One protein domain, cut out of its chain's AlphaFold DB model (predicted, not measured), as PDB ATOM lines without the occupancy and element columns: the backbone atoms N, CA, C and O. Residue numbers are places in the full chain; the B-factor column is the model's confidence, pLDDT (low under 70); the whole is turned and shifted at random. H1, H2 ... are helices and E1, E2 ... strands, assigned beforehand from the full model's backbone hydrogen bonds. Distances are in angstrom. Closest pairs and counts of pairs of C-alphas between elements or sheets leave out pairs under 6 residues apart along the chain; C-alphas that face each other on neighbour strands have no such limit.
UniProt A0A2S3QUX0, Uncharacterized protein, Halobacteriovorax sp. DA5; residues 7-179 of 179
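This is residues 7 to 179 of the 179 residues of an uncharacterized protein of Halobacteriovorax sp. DA5 (UniProt A0A2S3QUX0). Two long, strongly twisted sheets lie partly face to face in an elongated body; their edges come together where E6 meets E7 on one side and where E1 meets E10 on the other. Small helices H2 and H3 sit at one end, while the E8 and E9 hairpin reaches the opposite end and H1 lies over E2 of the smaller sheet. The printed part has 173 residues with, along the chain, H1, E1 to E7, H2, H3 and E8 to E10, mostly strand. Both sheets are branched, their neighbour pairs antiparallel. The whole is only just compact, close to loose, with a radius of gyration of the C-alphas of 18.7 A and spans of 63 by 33 by 27 A.

Begin in the larger sheet with E5, residues 83 to 97, and E8, residues 142 to 158: N 92 and O 151 are 2.9 A apart. On the other side of E5 from E8 are E4, residues 74 to 77, where N 84 and O 76 are 2.8 A apart, and E6, residues 103 to 109, where N 93 and O 107 are 2.8 A apart. E4, E5 and E6 form a meander, each strand the antiparallel neighbour of the one before. On the other side of E8 from E5 are E9, residues 161 to 168, where N 154 and O 165 are 2.9 A apart, and E10, residues 172 to 178, where N 148 and O 172 are 2.9 A apart. In the smaller sheet, E1, E2 and E3, residues 30 to 41, 44 to 58 and 63 to 68, form another meander; look for N 37 and O 48, 2.9 A, and N 55 and O 66, 2.8 A. E7, residues 118 to 123, pairs with E2 at N 47 and O 120, 2.8 A. Between the sheets, the closest C-alphas of E6 and E7 are Val 107 and Ala 120, 6.7 A; those of E1 and E10 are Ser 38 and Phe 176, 6.9 A. H1, residues 20 to 25, is over E2 at a height over the sheet of 8.2 A, with C-alphas 23 and 56 closest at 5.5 A. H2, residues 124 to 127, only grazes both sheets; H3, residues 130 to 137, only grazes the larger. Every O i to N i+4 pair is within hydrogen-bond range in H3, 1 of 2 in H1; H2 is too short for one.

Find C-alpha 20 at (162.270, 158.860, 166.324), where H1 begins. E8 runs 51.6 A from C-alpha 142 at (159.252, 113.190, 166.133) to C-alpha 158 at (183.073, 158.442, 172.779). E2 is 44.3 A long, E5 39.6 A and E1 32.3 A. E5 bends by 62 degrees at residue 89, E1 by 55 degrees at 34.

The C-alphas of Asn 138 and Asn 159, the two farthest apart, are 63.8 A from each other. The printed part has no cut and no long link. Residues 7 to 13 and residue 99 are under 70 in pLDDT; the mean of the printed part is 88.6.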
ATOM      1  N   VAL A   7     161.471 140.785 163.254       55.72
ATOM      2  CA  VAL A   7     162.743 141.372 163.691       55.72
ATOM      3  C   VAL A   7     162.785 141.325 165.218       55.72
ATOM      4  O   VAL A   7     161.838 141.792 165.852       55.72
ATOM      5  N   LYS A   8     163.848 140.780 165.817       57.91
ATOM      6  CA  LYS A   8     164.058 140.798 167.273       57.91
ATOM      7  C   LYS A   8     165.194 141.740 167.655       57.91
ATOM      8  O   LYS A   8     166.219 141.833 166.978       57.91
ATOM      9  N   VAL A   9     164.981 142.451 168.754       59.66
ATOM     10  CA  VAL A   9     165.952 143.341 169.409       59.66
ATOM     11  C   VAL A   9     166.663 142.645 170.566       59.66
ATOM     12  O   VAL A   9     166.384 141.485 170.883       59.66
ATOM     13  N   SER A  10     167.605 143.360 171.187       48.88
ATOM     14  CA  SER A  10     168.386 142.885 172.330       48.88
ATOM     15  C   SER A  10     167.532 142.329 173.486       48.88
ATOM     16  O   SER A  10     167.967 141.445 174.210       48.88
ATOM     17  N   ASP A  11     166.297 142.810 173.650       44.47
ATOM     18  CA  ASP A  11     165.402 142.456 174.760       44.47
ATOM     19  C   ASP A  11     164.407 141.313 174.460       44.47
ATOM     20  O   ASP A  11     163.592 140.982 175.319       44.47
ATOM     21  N   GLY A  12     164.428 140.698 173.269       50.84
ATOM     22  CA  GLY A  12     163.435 139.666 172.921       50.84
ATOM     23  C   GLY A  12     162.180 140.161 172.215       50.84
ATOM     24  O   GLY A  12     161.489 139.344 171.597       50.84
ATOM     25  N   ALA A  13     161.891 141.464 172.258       59.53
ATOM     26  CA  ALA A  13     160.682 142.036 171.688       59.53
ATOM     27  C   ALA A  13     160.763 142.167 170.158       59.53
ATOM     28  O   ALA A  13     161.833 142.111 169.543       59.53
ATOM     29  N   ARG A  14     159.598 142.355 169.523       71.56
ATOM     30  CA  ARG A  14     159.533 142.739 168.107       71.56
ATOM     31  C   ARG A  14     160.125 144.138 167.943       71.56
ATOM     32  O   ARG A  14     159.688 145.070 168.614       71.56
ATOM     33  N   ALA A  15     161.082 144.287 167.037       74.00
ATOM     34  CA  ALA A  15     161.686 145.572 166.720       74.00
ATOM     35  C   ALA A  15     160.857 146.311 165.661       74.00
ATOM     36  O   ALA A  15     160.569 145.752 164.603       74.00
ATOM     37  N   ASN A  16     160.537 147.578 165.919       83.75
ATOM     38  CA  ASN A  16     159.965 148.502 164.938       83.75
ATOM     39  C   ASN A  16     160.961 149.632 164.667       83.75
ATOM     40  O   ASN A  16     161.806 149.917 165.514       83.75
ATOM     41  N   CYS A  17     160.870 150.264 163.500       89.12
ATOM     42  CA  CYS A  17     161.657 151.446 163.157       89.12
ATOM     43  C   CYS A  17     160.779 152.418 162.369       89.12
ATOM     44  O   CYS A  17     160.969 152.596 161.173       89.12
ATOM     45  N   ASN A  18     159.780 152.987 163.040       89.69
ATOM     46  CA  ASN A  18     158.744 153.813 162.412       89.69
ATOM     47  C   ASN A  18     158.744 155.255 162.937       89.69
ATOM     48  O   ASN A  18     158.126 156.132 162.342       89.69
ATOM     49  N   GLU A  19     159.439 155.515 164.044       90.44
ATOM     50  CA  GLU A  19     159.432 156.805 164.731       90.44
ATOM     51  C   GLU A  19     160.777 157.111 165.401       90.44
ATOM     52  O   GLU A  19     161.607 156.236 165.642       90.44
ATOM     53  N   LYS A  20     160.994 158.378 165.768       87.44
ATOM     54  CA  LYS A  20     162.270 158.860 166.324       87.44
ATOM     55  C   LYS A  20     162.730 158.088 167.564       87.44
ATOM     56  O   LYS A  20     163.926 157.862 167.732       87.44
ATOM     57  N   LYS A  21     161.801 157.662 168.429       87.69
ATOM     58  CA  LYS A  21     162.143 156.891 169.637       87.69
ATOM     59  C   LYS A  21     162.733 155.515 169.311       87.69
ATOM     60  O   LYS A  21     163.520 154.992 170.101       87.69
ATOM     61  N   ASP A  22     162.418 154.965 168.141       88.31
ATOM     62  CA  ASP A  22     162.941 153.675 167.700       88.31
ATOM     63  C   ASP A  22     164.429 153.742 167.348       88.31
ATOM     64  O   ASP A  22     165.126 152.742 167.500       88.31
ATOM     65  N   LEU A  23     164.955 154.913 166.967       88.06
ATOM     66  CA  LEU A  23     166.397 155.094 166.760       88.06
ATOM     67  C   LEU A  23     167.179 154.771 168.037       88.06
ATOM     68  O   LEU A  23     168.166 154.044 167.999       88.06
ATOM     69  N   TYR A  24     166.711 155.279 169.182       86.88
ATOM     70  CA  TYR A  24     167.377 155.044 170.461       86.88
ATOM     71  C   TYR A  24     167.107 153.638 171.018       86.88
ATOM     72  O   TYR A  24     167.992 153.026 171.625       86.88
ATOM     73  N   ARG A  25     165.894 153.103 170.820       87.00
ATOM     74  CA  ARG A  25     165.549 151.730 171.232       87.00
ATOM     75  C   ARG A  25     166.394 150.698 170.488       87.00
ATOM     76  O   ARG A  25     166.966 149.821 171.121       87.00
ATOM     77  N   ASN A  26     166.560 150.872 169.178       88.44
ATOM     78  CA  ASN A  26     167.356 149.997 168.316       88.44
ATOM     79  C   ASN A  26     168.800 150.489 168.125       88.44
ATOM     80  O   ASN A  26     169.437 150.153 167.124       88.44
ATOM     81  N   LYS A  27     169.323 151.311 169.047       90.50
ATOM     82  CA  LYS A  27     170.637 151.957 168.890       90.50
ATOM     83  C   LYS A  27     171.789 150.971 168.712       90.50
ATOM     84  O   LYS A  27     172.767 151.313 168.071       90.50
ATOM     85  N   LEU A  28     171.662 149.756 169.247       91.81
ATOM     86  CA  LEU A  28     172.650 148.684 169.116       91.81
ATOM     87  C   LEU A  28     172.254 147.650 168.048       91.81
ATOM     88  O   LEU A  28     172.557 146.463 168.191       91.81
ATOM     89  N   GLN A  29     171.568 148.105 166.996       91.88
ATOM     90  CA  GLN A  29     171.043 147.284 165.904       91.88
ATOM     91  C   GLN A  29     169.987 146.260 166.366       91.88
ATOM     92  O   GLN A  29     169.709 146.073 167.552       91.88
ATOM     93  N   ALA A  30     169.365 145.603 165.397       90.69
ATOM     94  CA  ALA A  30     168.430 144.501 165.564       90.69
ATOM     95  C   ALA A  30     168.806 143.378 164.593       90.69
ATOM     96  O   ALA A  30     169.577 143.599 163.658       90.69
ATOM     97  N   TYR A  31     168.245 142.186 164.777       89.00
ATOM     98  CA  TYR A  31     168.449 141.092 163.835       89.00
ATOM     99  C   TYR A  31     167.135 140.412 163.475       89.00
ATOM    100  O   TYR A  31     166.180 140.381 164.255       89.00
ATOM    101  N   LYS A  32     167.066 139.878 162.260       86.44
ATOM    102  CA  LYS A  32     165.931 139.081 161.797       86.44
ATOM    103  C   LYS A  32     166.404 137.769 161.208       86.44
ATOM    104  O   LYS A  32     167.471 137.696 160.602       86.44
ATOM    105  N   VAL A  33     165.552 136.764 161.328       86.56
ATOM    106  CA  VAL A  33     165.715 135.473 160.665       86.56
ATOM    107  C   VAL A  33     164.858 135.518 159.404       86.56
ATOM    108  O   VAL A  33     163.632 135.586 159.501       86.56
ATOM    109  N   LYS A  34     165.484 135.549 158.222       84.06
ATOM    110  CA  LYS A  34     164.759 135.537 156.938       84.06
ATOM    111  C   LYS A  34     164.090 134.184 156.730       84.06
ATOM    112  O   LYS A  34     162.902 134.111 156.432       84.06
ATOM    113  N   ASN A  35     164.874 133.128 156.895       85.31
ATOM    114  CA  ASN A  35     164.443 131.744 156.831       85.31
ATOM    115  C   ASN A  35     165.471 130.856 157.545       85.31
ATOM    116  O   ASN A  35     166.525 131.317 157.991       85.31
ATOM    117  N   TYR A  36     165.125 129.585 157.671       89.50
ATOM    118  CA  TYR A  36     166.037 128.532 158.071       89.50
ATOM    119  C   TYR A  36     165.644 127.244 157.352       89.50
ATOM    120  O   TYR A  36     164.501 127.091 156.913       89.50
ATOM    121  N   SER A  37     166.582 126.313 157.267       90.50
ATOM    122  CA  SER A  37     166.345 124.964 156.766       90.50
ATOM    123  C   SER A  37     167.069 123.958 157.639       90.50
ATOM    124  O   SER A  37     168.170 124.232 158.110       90.50
ATOM    125  N   SER A  38     166.474 122.788 157.825       91.12
ATOM    126  CA  SER A  38     167.094 121.672 158.534       91.12
ATOM    127  C   SER A  38     167.197 120.457 157.624       91.12
ATOM    128  O   SER A  38     166.257 120.163 156.882       91.12
ATOM    129  N   LYS A  39     168.303 119.725 157.720       93.19
ATOM    130  CA  LYS A  39     168.516 118.457 157.025       93.19
ATOM    131  C   LYS A  39     169.059 117.423 158.004       93.19
ATOM    132  O   LYS A  39     170.011 117.700 158.723       93.19
ATOM    133  N   GLN A  40     168.471 116.233 158.010       91.81
ATOM    134  CA  GLN A  40     169.000 115.100 158.763       91.81
ATOM    135  C   GLN A  40     170.043 114.351 157.926       91.81
ATOM    136  O   GLN A  40     169.822 114.073 156.746       91.81
ATOM    137  N   ILE A  41     171.193 114.062 158.533       92.56
ATOM    138  CA  ILE A  41     172.329 113.354 157.941       92.56
ATOM    139  C   ILE A  41     172.763 112.284 158.948       92.56
ATOM    140  O   ILE A  41     173.539 112.554 159.867       92.56
ATOM    141  N   GLY A  42     172.219 111.074 158.797       89.31
ATOM    142  CA  GLY A  42     172.353 110.019 159.804       89.31
ATOM    143  C   GLY A  42     171.761 110.469 161.142       89.31
ATOM    144  O   GLY A  42     170.635 110.963 161.184       89.31
ATOM    145  N   ASP A  43     172.556 110.371 162.206       90.88
ATOM    146  CA  ASP A  43     172.175 110.787 163.564       90.88
ATOM    147  C   ASP A  43     172.391 112.282 163.846       90.88
ATOM    148  O   ASP A  43     172.323 112.712 165.000       90.88
ATOM    149  N   ASN A  44     172.668 113.090 162.819       92.94
ATOM    150  CA  ASN A  44     172.860 114.528 162.967       92.94
ATOM    151  C   ASN A  44     171.770 115.329 162.257       92.94
ATOM    152  O   ASN A  44     171.326 114.979 161.166       92.94
ATOM    153  N   ILE A  45     171.390 116.454 162.854       92.62
ATOM    154  CA  ILE A  45     170.569 117.495 162.243       92.62
ATOM    155  C   ILE A  45     171.473 118.680 161.927       92.62
ATOM    156  O   ILE A  45     172.018 119.306 162.832       92.62
ATOM    157  N   GLU A  46     171.593 119.010 160.646       94.62
ATOM    158  CA  GLU A  46     172.229 120.231 160.168       94.62
ATOM    159  C   GLU A  46     171.168 121.322 159.995       94.62
ATOM    160  O   GLU A  46     170.221 121.172 159.222       94.62
ATOM    161  N   LEU A  47     171.317 122.427 160.720       93.19
ATOM    162  CA  LEU A  47     170.478 123.616 160.640       93.19
ATOM    163  C   LEU A  47     171.249 124.725 159.927       93.19
ATOM    164  O   LEU A  47     172.314 125.127 160.383       93.19
ATOM    165  N   THR A  48     170.680 125.262 158.853       93.69
ATOM    166  CA  THR A  48     171.178 126.466 158.176       93.69
ATOM    167  C   THR A  48     170.256 127.638 158.484       93.69
ATOM    168  O   THR A  48     169.047 127.560 158.257       93.69
ATOM    169  N   LEU A  49     170.823 128.728 158.993       91.44
ATOM    170  CA  LEU A  49     170.132 129.971 159.312       91.44
ATOM    171  C   LEU A  49     170.496 131.057 158.300       91.44
ATOM    172  O   LEU A  49     171.674 131.275 158.015       91.44
ATOM    173  N   ASN A  50     169.483 131.793 157.846       90.19
ATOM    174  CA  ASN A  50     169.661 133.029 157.101       90.19
ATOM    175  C   ASN A  50     169.283 134.215 157.988       90.19
ATOM    176  O   ASN A  50     168.098 134.481 158.236       90.19
ATOM    177  N   ILE A  51     170.301 134.906 158.490       90.00
ATOM    178  CA  ILE A  51     170.155 136.024 159.415       90.00
ATOM    179  C   ILE A  51     170.563 137.321 158.730       90.00
ATOM    180  O   ILE A  51     171.506 137.378 157.951       90.00
ATOM    181  N   GLN A  52     169.840 138.386 159.056       90.19
ATOM    182  CA  GLN A  52     170.156 139.736 158.621       90.19
ATOM    183  C   GLN A  52     170.235 140.668 159.829       90.19
ATOM    184  O   GLN A  52     169.280 140.754 160.607       90.19
ATOM    185  N   MET A  53     171.340 141.407 159.935       91.31
ATOM    186  CA  MET A  53     171.474 142.527 160.866       91.31
ATOM    187  C   MET A  53     170.868 143.798 160.272       91.31
ATOM    188  O   MET A  53     170.932 144.053 159.066       91.31
ATOM    189  N   LEU A  54     170.244 144.588 161.138       91.62
ATOM    190  CA  LEU A  54     169.462 145.758 160.779       91.62
ATOM    191  C   LEU A  54     169.812 146.935 161.683       91.62
ATOM    192  O   LEU A  54     169.792 146.819 162.904       91.62
ATOM    193  N   GLN A  55     170.036 148.102 161.093       92.56
ATOM    194  CA  GLN A  55     170.152 149.366 161.811       92.56
ATOM    195  C   GLN A  55     168.905 150.209 161.561       92.56
ATOM    196  O   GLN A  55     168.511 150.412 160.415       92.56
ATOM    197  N   CYS A  56     168.285 150.717 162.625       91.75
ATOM    198  CA  CYS A  56     167.207 151.690 162.480       91.75
ATOM    199  C   CYS A  56     167.808 153.043 162.086       91.75
ATOM    200  O   CYS A  56     168.755 153.513 162.715       91.75
ATOM    201  N   SER A  57     167.309 153.653 161.017       91.38
ATOM    202  CA  SER A  57     167.824 154.919 160.496       91.38
ATOM    203  C   SER A  57     166.688 155.840 160.082       91.38
ATOM    204  O   SER A  57     165.657 155.392 159.582       91.38
ATOM    205  N   GLN A  58     166.902 157.141 160.266       89.25
ATOM    206  CA  GLN A  58     166.046 158.163 159.684       89.25
ATOM    207  C   GLN A  58     166.421 158.351 158.207       89.25
ATOM    208  O   GLN A  58     167.596 158.339 157.838       89.25
ATOM    209  N   THR A  59     165.409 158.491 157.368       84.06
ATOM    210  CA  THR A  59     165.489 158.920 155.969       84.06
ATOM    211  C   THR A  59     164.798 160.280 155.836       84.06
ATOM    212  O   THR A  59     164.192 160.756 156.797       84.06
ATOM    213  N   ASP A  60     164.846 160.898 154.656       81.06
ATOM    214  CA  ASP A  60     164.331 162.260 154.431       81.06
ATOM    215  C   ASP A  60     162.852 162.440 154.808       81.06
ATOM    216  O   ASP A  60     162.421 163.549 155.117       81.06
ATOM    217  N   LYS A  61     162.061 161.356 154.790       79.75
ATOM    218  CA  LYS A  61     160.612 161.399 155.056       79.75
ATOM    219  C   LYS A  61     160.098 160.320 156.018       79.75
ATOM    220  O   LYS A  61     158.915 160.335 156.346       79.75
ATOM    221  N   SER A  62     160.930 159.376 156.464       89.44
ATOM    222  CA  SER A  62     160.480 158.252 157.302       89.44
ATOM    223  C   SER A  62     161.607 157.616 158.118       89.44
ATOM    224  O   SER A  62     162.778 157.962 157.971       89.44
ATOM    225  N   PHE A  63     161.260 156.654 158.969       89.88
ATOM    226  CA  PHE A  63     162.205 155.773 159.651       89.88
ATOM    227  C   PHE A  63     162.145 154.393 158.998       89.88
ATOM    228  O   PHE A  63     161.077 153.960 158.563       89.88
ATOM    229  N   ALA A  64     163.294 153.732 158.870       89.75
ATOM    230  CA  ALA A  64     163.362 152.394 158.299       89.75
ATOM    231  C   ALA A  64     164.580 151.618 158.803       89.75
ATOM    232  O   ALA A  64     165.632 152.185 159.116       89.75
ATOM    233  N   PHE A  65     164.449 150.293 158.824       91.06
ATOM    234  CA  PHE A  65     165.590 149.407 159.002       91.06
ATOM    235  C   PHE A  65     166.414 149.322 157.715       91.06
ATOM    236  O   PHE A  65     165.876 149.058 156.641       91.06
ATOM    237  N   LYS A  66     167.730 149.488 157.842       91.12
ATOM    238  CA  LYS A  66     168.713 149.273 156.775       91.12
ATOM    239  C   LYS A  66     169.588 148.074 157.111       91.12
ATOM    240  O   LYS A  66     169.963 147.890 158.266       91.12
ATOM    241  N   GLU A  67     169.896 147.258 156.109       90.25
ATOM    242  CA  GLU A  67     170.825 146.132 156.243       90.25
ATOM    243  C   GLU A  67     172.227 146.645 156.576       90.25
ATOM    244  O   GLU A  67     172.665 147.662 156.032       90.25
ATOM    245  N   LYS A  68     172.903 145.960 157.497       91.00
ATOM    246  CA  LYS A  68     174.267 146.278 157.924       91.00
ATOM    247  C   LYS A  68     175.054 145.004 158.162       91.00
ATOM    248  O   LYS A  68     174.455 143.982 158.494       91.00
ATOM    249  N   ASN A  69     176.376 145.065 158.026       91.44
ATOM    250  CA  ASN A  69     177.215 143.994 158.540       91.44
ATOM    251  C   ASN A  69     177.227 144.061 160.080       91.44
ATOM    252  O   ASN A  69     177.122 145.136 160.674       91.44
ATOM    253  N   ILE A  70     177.332 142.907 160.738       92.69
ATOM    254  CA  ILE A  70     177.416 142.819 162.199       92.69
ATOM    255  C   ILE A  70     178.713 143.432 162.758       92.69
ATOM    256  O   ILE A  70     178.707 143.883 163.906       92.69
ATOM    257  N   PHE A  71     179.785 143.470 161.960       95.00
ATOM    258  CA  PHE A  71     181.099 144.020 162.311       95.00
ATOM    259  C   PHE A  71     181.345 145.442 161.793       95.00
ATOM    260  O   PHE A  71     182.349 146.048 162.169       95.00
ATOM    261  N   ASP A  72     180.421 146.004 161.003       93.62
ATOM    262  CA  ASP A  72     180.518 147.401 160.572       93.62
ATOM    263  C   ASP A  72     180.590 148.325 161.792       93.62
ATOM    264  O   ASP A  72     179.789 148.211 162.726       93.62
ATOM    265  N   LEU A  73     181.504 149.295 161.747       93.81
ATOM    266  CA  LEU A  73     181.484 150.428 162.666       93.81
ATOM    267  C   LEU A  73     180.183 151.212 162.453       93.81
ATOM    268  O   LEU A  73     179.828 151.567 161.324       93.81
ATOM    269  N   PHE A  74     179.481 151.514 163.538       93.94
ATOM    270  CA  PHE A  74     178.303 152.373 163.494       93.94
ATOM    271  C   PHE A  74     178.282 153.331 164.676       93.94
ATOM    272  O   PHE A  74     178.942 153.107 165.690       93.94
ATOM    273  N   THR A  75     177.494 154.395 164.545       94.00
ATOM    274  CA  THR A  75     177.327 155.391 165.598       94.00
ATOM    275  C   THR A  75     175.876 155.507 166.039       94.00
ATOM    276  O   THR A  75     174.937 155.220 165.286       94.00
ATOM    277  N   TYR A  76     175.676 155.935 167.283       91.75
ATOM    278  CA  TYR A  76     174.378 156.376 167.780       91.75
ATOM    279  C   TYR A  76     174.536 157.613 168.661       91.75
ATOM    280  O   TYR A  76     175.595 157.858 169.231       91.75
ATOM    281  N   LYS A  77     173.457 158.384 168.817       89.12
ATOM    282  CA  LYS A  77     173.438 159.532 169.728       89.12
ATOM    283  C   LYS A  77     172.756 159.181 171.043       89.12
ATOM    284  O   LYS A  77     171.681 158.577 171.056       89.12
ATOM    285  N   THR A  78     173.376 159.557 172.157       87.12
ATOM    286  CA  THR A  78     172.764 159.449 173.489       87.12
ATOM    287  C   THR A  78     171.606 160.442 173.641       87.12
ATOM    288  O   THR A  78     171.432 161.351 172.827       87.12
ATOM    289  N   PHE A  79     170.838 160.341 174.730       82.69
ATOM    290  CA  PHE A  79     169.814 161.341 175.065       82.69
ATOM    291  C   PHE A  79     170.367 162.766 175.219       82.69
ATOM    292  O   PHE A  79     169.623 163.726 175.053       82.69
ATOM    293  N   ARG A  80     171.668 162.909 175.509       87.44
ATOM    294  CA  ARG A  80     172.373 164.197 175.595       87.44
ATOM    295  C   ARG A  80     172.990 164.632 174.259       87.44
ATOM    296  O   ARG A  80     173.795 165.551 174.238       87.44
ATOM    297  N   ASN A  81     172.634 163.970 173.154       86.25
ATOM    298  CA  ASN A  81     173.131 164.245 171.802       86.25
ATOM    299  C   ASN A  81     174.650 164.042 171.619       86.25
ATOM    300  O   ASN A  81     175.230 164.561 170.670       86.25
ATOM    301  N   ILE A  82     175.276 163.266 172.507       90.12
ATOM    302  CA  ILE A  82     176.676 162.840 172.380       90.12
ATOM    303  C   ILE A  82     176.723 161.660 171.415       90.12
ATOM    304  O   ILE A  82     175.938 160.720 171.575       90.12
ATOM    305  N   GLU A  83     177.609 161.720 170.428       92.94
ATOM    306  CA  GLU A  83     177.845 160.625 169.492       92.94
ATOM    307  C   GLU A  83     178.716 159.546 170.137       92.94
ATOM    308  O   GLU A  83     179.734 159.842 170.758       92.94
ATOM    309  N   MET A  84     178.271 158.301 170.013       95.06
ATOM    310  CA  MET A  84     178.960 157.113 170.495       95.06
ATOM    311  C   MET A  84     179.253 156.222 169.300       95.06
ATOM    312  O   MET A  84     178.341 155.914 168.528       95.06
ATOM    313  N   GLU A  85     180.492 155.783 169.176       96.69
ATOM    314  CA  GLU A  85     180.913 154.751 168.241       96.69
ATOM    315  C   GLU A  85     180.712 153.371 168.859       96.69
ATOM    316  O   GLU A  85     180.888 153.178 170.062       96.69
ATOM    317  N   VAL A  86     180.335 152.397 168.034       96.31
ATOM    318  CA  VAL A  86     180.163 151.007 168.448       96.31
ATOM    319  C   VAL A  86     180.884 150.088 167.480       96.31
ATOM    320  O   VAL A  86     180.619 150.102 166.277       96.31
ATOM    321  N   ARG A  87     181.757 149.240 168.027       96.25
ATOM    322  CA  ARG A  87     182.503 148.224 167.288       96.25
ATOM    323  C   ARG A  87     182.210 146.841 167.853       96.25
ATOM    324  O   ARG A  87     182.369 146.608 169.048       96.25
ATOM    325  N   THR A  88     181.836 145.900 166.995       96.44
ATOM    326  CA  THR A  88     181.719 144.490 167.391       96.44
ATOM    327  C   THR A  88     183.111 143.864 167.452       96.44
ATOM    328  O   THR A  88     183.845 143.891 166.469       96.44
ATOM    329  N   LYS A  89     183.490 143.312 168.608       96.00
ATOM    330  CA  LYS A  89     184.760 142.593 168.823       96.00
ATOM    331  C   LYS A  89     184.621 141.106 168.517       96.00
ATOM    332  O   LYS A  89     185.530 140.504 167.961       96.00
ATOM    333  N   SER A  90     183.482 140.520 168.874       96.75
ATOM    334  CA  SER A  90     183.129 139.144 168.529       96.75
ATOM    335  C   SER A  90     181.614 138.986 168.469       96.75
ATOM    336  O   SER A  90     180.868 139.760 169.075       96.75
ATOM    337  N   ALA A  91     181.150 137.982 167.731       96.25
ATOM    338  CA  ALA A  91     179.745 137.620 167.666       96.25
ATOM    339  C   ALA A  91     179.593 136.105 167.544       96.25
ATOM    340  O   ALA A  91     180.418 135.446 166.918       96.25
ATOM    341  N   ASN A  92     178.549 135.548 168.148       96.25
ATOM    342  CA  ASN A  92     178.248 134.126 168.060       96.25
ATOM    343  C   ASN A  92     176.747 133.856 168.148       96.25
ATOM    344  O   ASN A  92     175.986 134.629 168.732       96.25
ATOM    345  N   ILE A  93     176.331 132.737 167.563       95.19
ATOM    346  CA  ILE A  93     174.995 132.182 167.744       95.19
ATOM    347  C   ILE A  93     175.082 131.045 168.742       95.19
ATOM    348  O   ILE A  93     175.845 130.097 168.559       95.19
ATOM    349  N   LEU A  94     174.268 131.131 169.785       94.44
ATOM    350  CA  LEU A  94     174.134 130.088 170.785       94.44
ATOM    351  C   LEU A  94     172.852 129.318 170.555       94.44
ATOM    352  O   LEU A  94     171.799 129.923 170.375       94.44
ATOM    353  N   PHE A  95     172.952 127.997 170.612       93.69
ATOM    354  CA  PHE A  95     171.836 127.080 170.439       93.69
ATOM    355  C   PHE A  95     171.542 126.362 171.750       93.69
ATOM    356  O   PHE A  95     172.462 125.911 172.437       93.69
ATOM    357  N   TYR A  96     170.263 126.228 172.078       91.75
ATOM    358  CA  TYR A  96     169.772 125.674 173.330       91.75
ATOM    359  C   TYR A  96     168.650 124.670 173.092       91.75
ATOM    360  O   TYR A  96     167.802 124.855 172.216       91.75
ATOM    361  N   GLN A  97     168.621 123.627 173.919       86.44
ATOM    362  CA  GLN A  97     167.501 122.700 173.963       86.44
ATOM    363  C   GLN A  97     166.276 123.384 174.582       86.44
ATOM    364  O   GLN A  97     166.371 124.007 175.645       86.44
ATOM    365  N   ASP A  98     165.129 123.237 173.919       76.62
ATOM    366  CA  ASP A  98     163.851 123.768 174.389       76.62
ATOM    367  C   ASP A  98     163.493 123.214 175.782       76.62
ATOM    368  O   ASP A  98     163.720 122.043 176.088       76.62
ATOM    369  N   GLY A  99     162.949 124.076 176.641       69.31
ATOM    370  CA  GLY A  99     162.429 123.731 177.966       69.31
ATOM    371  C   GLY A  99     163.468 123.485 179.065       69.31
ATOM    372  O   GLY A  99     163.110 123.549 180.237       69.31
ATOM    373  N   ILE A 100     164.739 123.239 178.723       74.44
ATOM    374  CA  ILE A 100     165.788 122.866 179.698       74.44
ATOM    375  C   ILE A 100     166.984 123.841 179.660       74.44
ATOM    376  O   ILE A 100     167.853 123.786 180.524       74.44
ATOM    377  N   TYR A 101     167.038 124.765 178.688       72.19
ATOM    378  CA  TYR A 101     168.109 125.771 178.531       72.19
ATOM    379  C   TYR A 101     169.537 125.184 178.529       72.19
ATOM    380  O   TYR A 101     170.518 125.881 178.793       72.19
ATOM    381  N   LYS A 102     169.682 123.900 178.182       85.00
ATOM    382  CA  LYS A 102     170.982 123.250 177.992       85.00
ATOM    383  C   LYS A 102     171.601 123.765 176.693       85.00
ATOM    384  O   LYS A 102     170.992 123.626 175.633       85.00
ATOM    385  N   LYS A 103     172.804 124.347 176.762       89.94
ATOM    386  CA  LYS A 103     173.567 124.755 175.570       89.94
ATOM    387  C   LYS A 103     173.908 123.514 174.740       89.94
ATOM    388  O   LYS A 103     174.520 122.583 175.255       89.94
ATOM    389  N   LEU A 104     173.511 123.527 173.473       90.62
ATOM    390  CA  LEU A 104     173.768 122.466 172.501       90.62
ATOM    391  C   LEU A 104     175.031 122.750 171.693       90.62
ATOM    392  O   LEU A 104     175.865 121.875 171.504       90.62
ATOM    393  N   SER A 105     175.163 123.985 171.209       93.00
ATOM    394  CA  SER A 105     176.277 124.395 170.360       93.00
ATOM    395  C   SER A 105     176.472 125.910 170.397       93.00
ATOM    396  O   SER A 105     175.614 126.663 170.874       93.00
ATOM    397  N   GLN A 106     177.620 126.345 169.896       94.38
ATOM    398  CA  GLN A 106     177.949 127.731 169.610       94.38
ATOM    399  C   GLN A 106     178.603 127.793 168.236       94.38
ATOM    400  O   GLN A 106     179.514 127.019 167.956       94.38
ATOM    401  N   VAL A 107     178.150 128.733 167.414       95.81
ATOM    402  CA  VAL A 107     178.770 129.035 166.125       95.81
ATOM    403  C   VAL A 107     179.278 130.463 166.179       95.81
ATOM    404  O   VAL A 107     178.483 131.398 166.301       95.81
ATOM    405  N   ASP A 108     180.594 130.622 166.124       95.81
ATOM    406  CA  ASP A 108     181.211 131.940 166.037       95.81
ATOM    407  C   ASP A 108     180.961 132.531 164.648       95.81
ATOM    408  O   ASP A 108     181.017 131.834 163.633       95.81
ATOM    409  N   ILE A 109     180.642 133.822 164.615       93.75
ATOM    410  CA  ILE A 109     180.462 134.584 163.386       93.75
ATOM    411  C   ILE A 109     181.780 135.293 163.100       93.75
ATOM    412  O   ILE A 109     182.275 136.050 163.935       93.75
ATOM    413  N   ILE A 110     182.333 135.053 161.918       90.38
ATOM    414  CA  ILE A 110     183.594 135.654 161.483       90.38
ATOM    415  C   ILE A 110     183.299 136.958 160.735       90.38
ATOM    416  O   ILE A 110     182.259 137.095 160.084       90.38
ATOM    417  N   ASP A 111     184.207 137.927 160.829       86.06
ATOM    418  CA  ASP A 111     184.110 139.155 160.044       86.06
ATOM    419  C   ASP A 111     184.038 138.839 158.540       86.06
ATOM    420  O   ASP A 111     184.751 137.973 158.033       86.06
ATOM    421  N   ASN A 112     183.136 139.521 157.833       81.69
ATOM    422  CA  ASN A 112     182.777 139.282 156.428       81.69
ATOM    423  C   ASN A 112     182.161 137.906 156.099       81.69
ATOM    424  O   ASN A 112     182.012 137.573 154.921       81.69
ATOM    425  N   GLN A 113     181.752 137.113 157.094       85.38
ATOM    426  CA  GLN A 113     180.988 135.891 156.844       85.38
ATOM    427  C   GLN A 113     179.624 136.201 156.208       85.38
ATOM    428  O   GLN A 113     178.905 137.111 156.626       85.38
ATOM    429  N   ASP A 114     179.225 135.376 155.238       84.69
ATOM    430  CA  ASP A 114     177.870 135.388 154.692       84.69
ATOM    431  C   ASP A 114     176.859 134.896 155.746       84.69
ATOM    432  O   ASP A 114     176.670 133.696 155.962       84.69
ATOM    433  N   LEU A 115     176.182 135.844 156.403       85.56
ATOM    434  CA  LEU A 115     175.162 135.560 157.420       85.56
ATOM    435  C   LEU A 115     173.907 134.883 156.846       85.56
ATOM    436  O   LEU A 115     173.037 134.457 157.610       85.56
ATOM    437  N   SER A 116     173.798 134.750 155.519       81.56
ATOM    438  CA  SER A 116     172.709 134.007 154.889       81.56
ATOM    439  C   SER A 116     172.859 132.483 155.003       81.56
ATOM    440  O   SER A 116     171.903 131.767 154.698       81.56
ATOM    441  N   LYS A 117     174.027 131.990 155.453       88.62
ATOM    442  CA  LYS A 117     174.380 130.561 155.502       88.62
ATOM    443  C   LYS A 117     175.115 130.166 156.785       88.62
ATOM    444  O   LYS A 117     176.172 129.539 156.739       88.62
ATOM    445  N   ILE A 118     174.577 130.519 157.949       91.69
ATOM    446  CA  ILE A 118     175.166 130.068 159.218       91.69
ATOM    447  C   ILE A 118     174.695 128.644 159.503       91.69
ATOM    448  O   ILE A 118     173.502 128.420 159.705       91.69
ATOM    449  N   THR A 119     175.621 127.691 159.525       93.50
ATOM    450  CA  THR A 119     175.328 126.268 159.731       93.50
ATOM    451  C   THR A 119     175.699 125.806 161.135       93.50
ATOM    452  O   THR A 119     176.790 126.102 161.618       93.50
ATOM    453  N   ALA A 120     174.825 125.027 161.764       94.50
ATOM    454  CA  ALA A 120     175.086 124.328 163.018       94.50
ATOM    455  C   ALA A 120     174.651 122.865 162.894       94.50
ATOM    456  O   ALA A 120     173.637 122.579 162.261       94.50
ATOM    457  N   SER A 121     175.398 121.948 163.508       93.88
ATOM    458  CA  SER A 121     175.088 120.517 163.506       93.88
ATOM    459  C   SER A 121     174.888 120.011 164.929       93.88
ATOM    460  O   SER A 121     175.597 120.432 165.847       93.88
ATOM    461  N   PHE A 122     173.909 119.129 165.109       92.81
ATOM    462  CA  PHE A 122     173.494 118.609 166.407       92.81
ATOM    463  C   PHE A 122     173.218 117.117 166.317       92.81
ATOM    464  O   PHE A 122     172.561 116.678 165.375       92.81
ATOM    465  N   ASN A 123     173.617 116.349 167.328       92.25
ATOM    466  CA  ASN A 123     173.213 114.953 167.411       92.25
ATOM    467  C   ASN A 123     171.734 114.846 167.825       92.25
ATOM    468  O   ASN A 123     171.295 115.524 168.756       92.25
ATOM    469  N   VAL A 124     170.965 113.968 167.175       91.00
ATOM    470  CA  VAL A 124     169.538 113.741 167.470       91.00
ATOM    471  C   VAL A 124     169.313 113.410 168.950       91.00
ATOM    472  O   VAL A 124     168.377 113.923 169.564       91.00
ATOM    473  N   LYS A 125     170.203 112.619 169.558       90.25
ATOM    474  CA  LYS A 125     170.117 112.235 170.972       90.25
ATOM    475  C   LYS A 125     170.202 113.434 171.922       90.25
ATOM    476  O   LYS A 125     169.578 113.409 172.976       90.25
ATOM    477  N   ASP A 126     170.943 114.478 171.551       88.69
ATOM    478  CA  ASP A 126     171.075 115.696 172.360       88.69
ATOM    479  C   ASP A 126     169.872 116.635 172.216       88.69
ATOM    480  O   ASP A 126     169.616 117.458 173.095       88.69
ATOM    481  N   LEU A 127     169.121 116.511 171.118       86.94
ATOM    482  CA  LEU A 127     167.933 117.320 170.846       86.94
ATOM    483  C   LEU A 127     166.678 116.760 171.516       86.94
ATOM    484  O   LEU A 127     165.770 117.517 171.870       86.94
ATOM    485  N   LEU A 128     166.596 115.438 171.658       88.38
ATOM    486  CA  LEU A 128     165.389 114.753 172.101       88.38
ATOM    487  C   LEU A 128     165.400 114.475 173.606       88.38
ATOM    488  O   LEU A 128     166.423 114.170 174.215       88.38
ATOM    489  N   THR A 129     164.222 114.560 174.224       86.69
ATOM    490  CA  THR A 129     164.011 113.975 175.553       86.69
ATOM    491  C   THR A 129     164.082 112.452 175.450       86.69
ATOM    492  O   THR A 129     163.887 111.899 174.369       86.69
ATOM    493  N   LYS A 130     164.298 111.755 176.573       88.50
ATOM    494  CA  LYS A 130     164.344 110.284 176.593       88.50
ATOM    495  C   LYS A 130     163.122 109.648 175.910       88.50
ATOM    496  O   LYS A 130     163.289 108.808 175.037       88.50
ATOM    497  N   GLU A 131     161.918 110.123 176.232       90.12
ATOM    498  CA  GLU A 131     160.664 109.637 175.636       90.12
ATOM    499  C   GLU A 131     160.605 109.867 174.115       90.12
ATOM    500  O   GLU A 131     160.234 108.983 173.346       90.12
ATOM    501  N   LYS A 132     160.994 111.062 173.654       90.25
ATOM    502  CA  LYS A 132     161.026 111.378 172.222       90.25
ATOM    503  C   LYS A 132     162.092 110.573 171.485       90.25
ATOM    504  O   LYS A 132     161.883 110.202 170.337       90.25
ATOM    505  N   TYR A 133     163.221 110.307 172.133       91.62
ATOM    506  CA  TYR A 133     164.290 109.498 171.568       91.62
ATOM    507  C   TYR A 133     163.857 108.036 171.404       91.62
ATOM    508  O   TYR A 133     164.118 107.450 170.363       91.62
ATOM    509  N   GLU A 134     163.122 107.468 172.363       92.88
ATOM    510  CA  GLU A 134     162.545 106.119 172.240       92.88
ATOM    511  C   GLU A 134     161.563 106.021 171.059       92.88
ATOM    512  O   GLU A 134     161.663 105.093 170.261       92.88
ATOM    513  N   LYS A 135     160.685 107.020 170.877       93.00
ATOM    514  CA  LYS A 135     159.802 107.113 169.696       93.00
ATOM    515  C   LYS A 135     160.594 107.156 168.385       93.00
ATOM    516  O   LYS A 135     160.283 106.413 167.459       93.00
ATOM    517  N   TYR A 136     161.650 107.968 168.330       92.94
ATOM    518  CA  TYR A 136     162.554 108.026 167.176       92.94
ATOM    519  C   TYR A 136     163.203 106.663 166.881       92.94
ATOM    520  O   TYR A 136     163.186 106.215 165.738       92.94
ATOM    521  N   LEU A 137     163.701 105.953 167.902       92.44
ATOM    522  CA  LEU A 137     164.288 104.617 167.728       92.44
ATOM    523  C   LEU A 137     163.278 103.572 167.225       92.44
ATOM    524  O   LEU A 137     163.675 102.622 166.555       92.44
ATOM    525  N   ASN A 138     161.988 103.759 167.504       94.25
ATOM    526  CA  ASN A 138     160.907 102.915 166.989       94.25
ATOM    527  C   ASN A 138     160.482 103.276 165.549       94.25
ATOM    528  O   ASN A 138     159.518 102.709 165.035       94.25
ATOM    529  N   GLY A 139     161.173 104.215 164.892       91.06
ATOM    530  CA  GLY A 139     160.849 104.687 163.542       91.06
ATOM    531  C   GLY A 139     159.658 105.647 163.491       91.06
ATOM    532  O   GLY A 139     159.101 105.891 162.416       91.06
ATOM    533  N   GLU A 140     159.232 106.186 164.637       93.50
ATOM    534  CA  GLU A 140     158.179 107.194 164.680       93.50
ATOM    535  C   GLU A 140     158.728 108.579 164.330       93.50
ATOM    536  O   GLU A 140     159.833 108.967 164.715       93.50
ATOM    537  N   LYS A 141     157.907 109.378 163.645       91.81
ATOM    538  CA  LYS A 141     158.237 110.777 163.357       91.81
ATOM    539  C   LYS A 141     158.147 111.599 164.633       91.81
ATOM    540  O   LYS A 141     157.109 111.609 165.298       91.81
ATOM    541  N   VAL A 142     159.192 112.365 164.926       92.06
ATOM    542  CA  VAL A 142     159.252 113.190 166.133       92.06
ATOM    543  C   VAL A 142     159.404 114.655 165.761       92.06
ATOM    544  O   VAL A 142     160.348 115.047 165.080       92.06
ATOM    545  N   ILE A 143     158.494 115.491 166.263       89.88
ATOM    546  CA  ILE A 143     158.623 116.947 166.176       89.88
ATOM    547  C   ILE A 143     159.402 117.444 167.393       89.88
ATOM    548  O   ILE A 143     159.043 117.182 168.551       89.88
ATOM    549  N   THR A 144     160.458 118.203 167.134       89.38
ATOM    550  CA  THR A 144     161.238 118.865 168.175       89.38
ATOM    551  C   THR A 144     161.516 120.322 167.828       89.38
ATOM    552  O   THR A 144     161.188 120.809 166.743       89.38
ATOM    553  N   SER A 145     162.079 121.028 168.797       89.62
ATOM    554  CA  SER A 145     162.429 122.434 168.708       89.62
ATOM    555  C   SER A 145     163.760 122.699 169.387       89.62
ATOM    556  O   SER A 145     164.159 122.007 170.324       89.62
ATOM    557  N   LEU A 146     164.426 123.746 168.921       90.88
ATOM    558  CA  LEU A 146     165.540 124.360 169.624       90.88
ATOM    559  C   LEU A 146     165.365 125.871 169.604       90.88
ATOM    560  O   LEU A 146     164.720 126.427 168.705       90.88
ATOM    561  N   ASP A 147     165.964 126.518 170.591       91.25
ATOM    562  CA  ASP A 147     166.038 127.967 170.670       91.25
ATOM    563  C   ASP A 147     167.455 128.416 170.315       91.25
ATOM    564  O   ASP A 147     168.434 127.766 170.680       91.25
ATOM    565  N   PHE A 148     167.589 129.535 169.608       91.56
ATOM    566  CA  PHE A 148     168.891 130.136 169.348       91.56
ATOM    567  C   PHE A 148     168.879 131.641 169.553       91.56
ATOM    568  O   PHE A 148     167.883 132.299 169.259       91.56
ATOM    569  N   SER A 149     169.986 132.211 170.015       91.56
ATOM    570  CA  SER A 149     170.144 133.656 170.191       91.56
ATOM    571  C   SER A 149     171.479 134.144 169.653       91.56
ATOM    572  O   SER A 149     172.475 133.423 169.660       91.56
ATOM    573  N   LEU A 150     171.486 135.386 169.172       92.75
ATOM    574  CA  LEU A 150     172.711 136.090 168.814       92.75
ATOM    575  C   LEU A 150     173.302 136.738 170.070       92.75
ATOM    576  O   LEU A 150     172.588 137.400 170.829       92.75
ATOM    577  N   LYS A 151     174.610 136.594 170.258       94.31
ATOM    578  CA  LYS A 151     175.392 137.351 171.235       94.31
ATOM    579  C   LYS A 151     176.525 138.095 170.548       94.31
ATOM    580  O   LYS A 151     177.085 137.610 169.568       94.31
ATOM    581  N   ARG A 152     176.873 139.264 171.083       95.19
ATOM    582  CA  ARG A 152     178.041 140.046 170.673       95.19
ATOM    583  C   ARG A 152     178.819 140.518 171.883       95.19
ATOM    584  O   ARG A 152     178.215 140.898 172.879       95.19
ATOM    585  N   LEU A 153     180.130 140.597 171.730       97.00
ATOM    586  CA  LEU A 153     180.969 141.456 172.545       97.00
ATOM    587  C   LEU A 153     181.171 142.755 171.770       97.00
ATOM    588  O   LEU A 153     181.681 142.727 170.646       97.00
ATOM    589  N   ILE A 154     180.753 143.882 172.337       96.94
ATOM    590  CA  ILE A 154     180.889 145.193 171.703       96.94
ATOM    591  C   ILE A 154     181.761 146.123 172.531       96.94
ATOM    592  O   ILE A 154     181.745 146.088 173.754       96.94
ATOM    593  N   GLU A 155     182.486 146.986 171.843       97.62
ATOM    594  CA  GLU A 155     183.143 148.157 172.406       97.62
ATOM    595  C   GLU A 155     182.315 149.385 172.039       97.62
ATOM    596  O   GLU A 155     181.912 149.540 170.884       97.62
ATOM    597  N   VAL A 156     182.036 150.227 173.027       96.62
ATOM    598  CA  VAL A 156     181.335 151.498 172.858       96.62
ATOM    599  C   VAL A 156     182.272 152.610 173.308       96.62
ATOM    600  O   VAL A 156     182.679 152.631 174.470       96.62
ATOM    601  N   SER A 157     182.578 153.540 172.408       96.56
ATOM    602  CA  SER A 157     183.532 154.626 172.640       96.56
ATOM    603  C   SER A 157     182.951 155.998 172.293       96.56
ATOM    604  O   SER A 157     182.104 156.134 171.417       96.56
ATOM    605  N   GLY A 158     183.394 157.031 173.002       93.00
ATOM    606  CA  GLY A 158     183.073 158.442 172.779       93.00
ATOM    607  C   GLY A 158     184.112 159.324 173.478       93.00
ATOM    608  O   GLY A 158     185.014 158.794 174.121       93.00
ATOM    609  N   ASN A 159     183.983 160.653 173.377       85.44
ATOM    610  CA  ASN A 159     185.028 161.610 173.792       85.44
ATOM    611  C   ASN A 159     185.681 161.323 175.160       85.44
ATOM    612  O   ASN A 159     186.898 161.402 175.257       85.44
ATOM    613  N   ASP A 160     184.898 160.927 176.172       87.50
ATOM    614  CA  ASP A 160     185.388 160.639 177.533       87.50
ATOM    615  C   ASP A 160     184.941 159.262 178.055       87.50
ATOM    616  O   ASP A 160     184.896 159.012 179.261       87.50
ATOM    617  N   PHE A 161     184.534 158.362 177.161       90.56
ATOM    618  CA  PHE A 161     183.982 157.067 177.541       90.56
ATOM    619  C   PHE A 161     184.517 155.966 176.643       90.56
ATOM    620  O   PHE A 161     184.471 156.074 175.421       90.56
ATOM    621  N   ASN A 162     184.945 154.869 177.256       94.31
ATOM    622  CA  ASN A 162     185.214 153.623 176.563       94.31
ATOM    623  C   ASN A 162     184.770 152.460 177.450       94.31
ATOM    624  O   ASN A 162     185.154 152.392 178.619       94.31
ATOM    625  N   GLY A 163     183.958 151.558 176.911       95.94
ATOM    626  CA  GLY A 163     183.456 150.408 177.647       95.94
ATOM    627  C   GLY A 163     183.236 149.204 176.746       95.94
ATOM    628  O   GLY A 163     182.815 149.338 175.598       95.94
ATOM    629  N   ILE A 164     183.504 148.020 177.293       97.25
ATOM    630  CA  ILE A 164     183.261 146.739 176.631       97.25
ATOM    631  C   ILE A 164     182.049 146.081 177.290       97.25
ATOM    632  O   ILE A 164     181.976 145.996 178.516       97.25
ATOM    633  N   TYR A 165     181.104 145.619 176.476       94.81
ATOM    634  CA  TYR A 165     179.824 145.091 176.930       94.81
ATOM    635  C   TYR A 165     179.444 143.813 176.196       94.81
ATOM    636  O   TYR A 165     179.565 143.723 174.972       94.81
ATOM    637  N   ASP A 166     178.880 142.866 176.942       94.31
ATOM    638  CA  ASP A 166     178.129 141.761 176.365       94.31
ATOM    639  C   ASP A 166     176.739 142.238 175.952       94.31
ATOM    640  O   ASP A 166     175.940 142.725 176.756       94.31
ATOM    641  N   GLN A 167     176.425 142.045 174.680       91.44
ATOM    642  CA  GLN A 167     175.111 142.288 174.124       91.44
ATOM    643  C   GLN A 167     174.454 140.960 173.768       91.44
ATOM    644  O   GLN A 167     174.917 140.219 172.904       91.44
ATOM    645  N   ASN A 168     173.320 140.693 174.402       88.62
ATOM    646  CA  ASN A 168     172.491 139.532 174.113       88.62
ATOM    647  C   ASN A 168     171.285 139.977 173.297       88.62
ATOM    648  O   ASN A 168     170.740 141.049 173.558       88.62
ATOM    649  N   TYR A 169     170.872 139.163 172.328       87.12
ATOM    650  CA  TYR A 169     169.632 139.380 171.602       87.12
ATOM    651  C   TYR A 169     168.570 138.333 171.905       87.12
ATOM    652  O   TYR A 169     168.851 137.211 172.324       87.12
ATOM    653  N   GLY A 170     167.323 138.732 171.666       82.69
ATOM    654  CA  GLY A 170     166.152 137.887 171.783       82.69
ATOM    655  C   GLY A 170     166.226 136.603 170.975       82.69
ATOM    656  O   GLY A 170     166.334 136.680 169.758       82.69
ATOM    657  N   GLY A 171     166.074 135.443 171.613       86.19
ATOM    658  CA  GLY A 171     166.179 134.160 170.917       86.19
ATOM    659  C   GLY A 171     165.007 133.843 169.984       86.19
ATOM    660  O   GLY A 171     163.894 134.326 170.179       86.19
ATOM    661  N   PHE A 172     165.230 133.007 168.974       86.31
ATOM    662  CA  PHE A 172     164.223 132.455 168.066       86.31
ATOM    663  C   PHE A 172     164.078 130.955 168.278       86.31
ATOM    664  O   PHE A 172     165.070 130.263 168.483       86.31
ATOM    665  N   ARG A 173     162.844 130.463 168.147       88.06
ATOM    666  CA  ARG A 173     162.548 129.033 168.140       88.06
ATOM    667  C   ARG A 173     162.448 128.519 166.717       88.06
ATOM    668  O   ARG A 173     161.711 129.090 165.908       88.06
ATOM    669  N   VAL A 174     163.125 127.415 166.441       86.69
ATOM    670  CA  VAL A 174     162.946 126.644 165.207       86.69
ATOM    671  C   VAL A 174     162.312 125.309 165.543       86.69
ATOM    672  O   VAL A 174     162.567 124.746 166.604       86.69
ATOM    673  N   PHE A 175     161.468 124.826 164.640       87.81
ATOM    674  CA  PHE A 175     160.799 123.538 164.756       87.81
ATOM    675  C   PHE A 175     161.204 122.684 163.567       87.81
ATOM    676  O   PHE A 175     161.282 123.192 162.447       87.81
ATOM    677  N   PHE A 176     161.436 121.403 163.801       86.88
ATOM    678  CA  PHE A 176     161.773 120.457 162.747       86.88
ATOM    679  C   PHE A 176     161.267 119.058 163.093       86.88
ATOM    680  O   PHE A 176     161.031 118.719 164.255       86.88
ATOM    681  N   GLU A 177     161.053 118.274 162.042       89.19
ATOM    682  CA  GLU A 177     160.634 116.877 162.100       89.19
ATOM    683  C   GLU A 177     161.865 115.993 161.879       89.19
ATOM    684  O   GLU A 177     162.623 116.221 160.936       89.19
ATOM    685  N   ILE A 178     162.051 115.006 162.753       88.56
ATOM    686  CA  ILE A 178     163.108 113.991 162.682       88.56
ATOM    687  C   ILE A 178     162.453 112.654 162.317       88.56
ATOM    688  O   ILE A 178     161.345 112.372 162.796       88.56
ATOM    689  N   LYS A 179     163.108 111.870 161.454       82.44
ATOM    690  CA  LYS A 179     162.629 110.568 160.967       82.44
ATOM    691  C   LYS A 179     163.700 109.501 161.033       82.44
ATOM    692  O   LYS A 179     164.881 109.859 160.842       82.44
TER     693      LYS A 179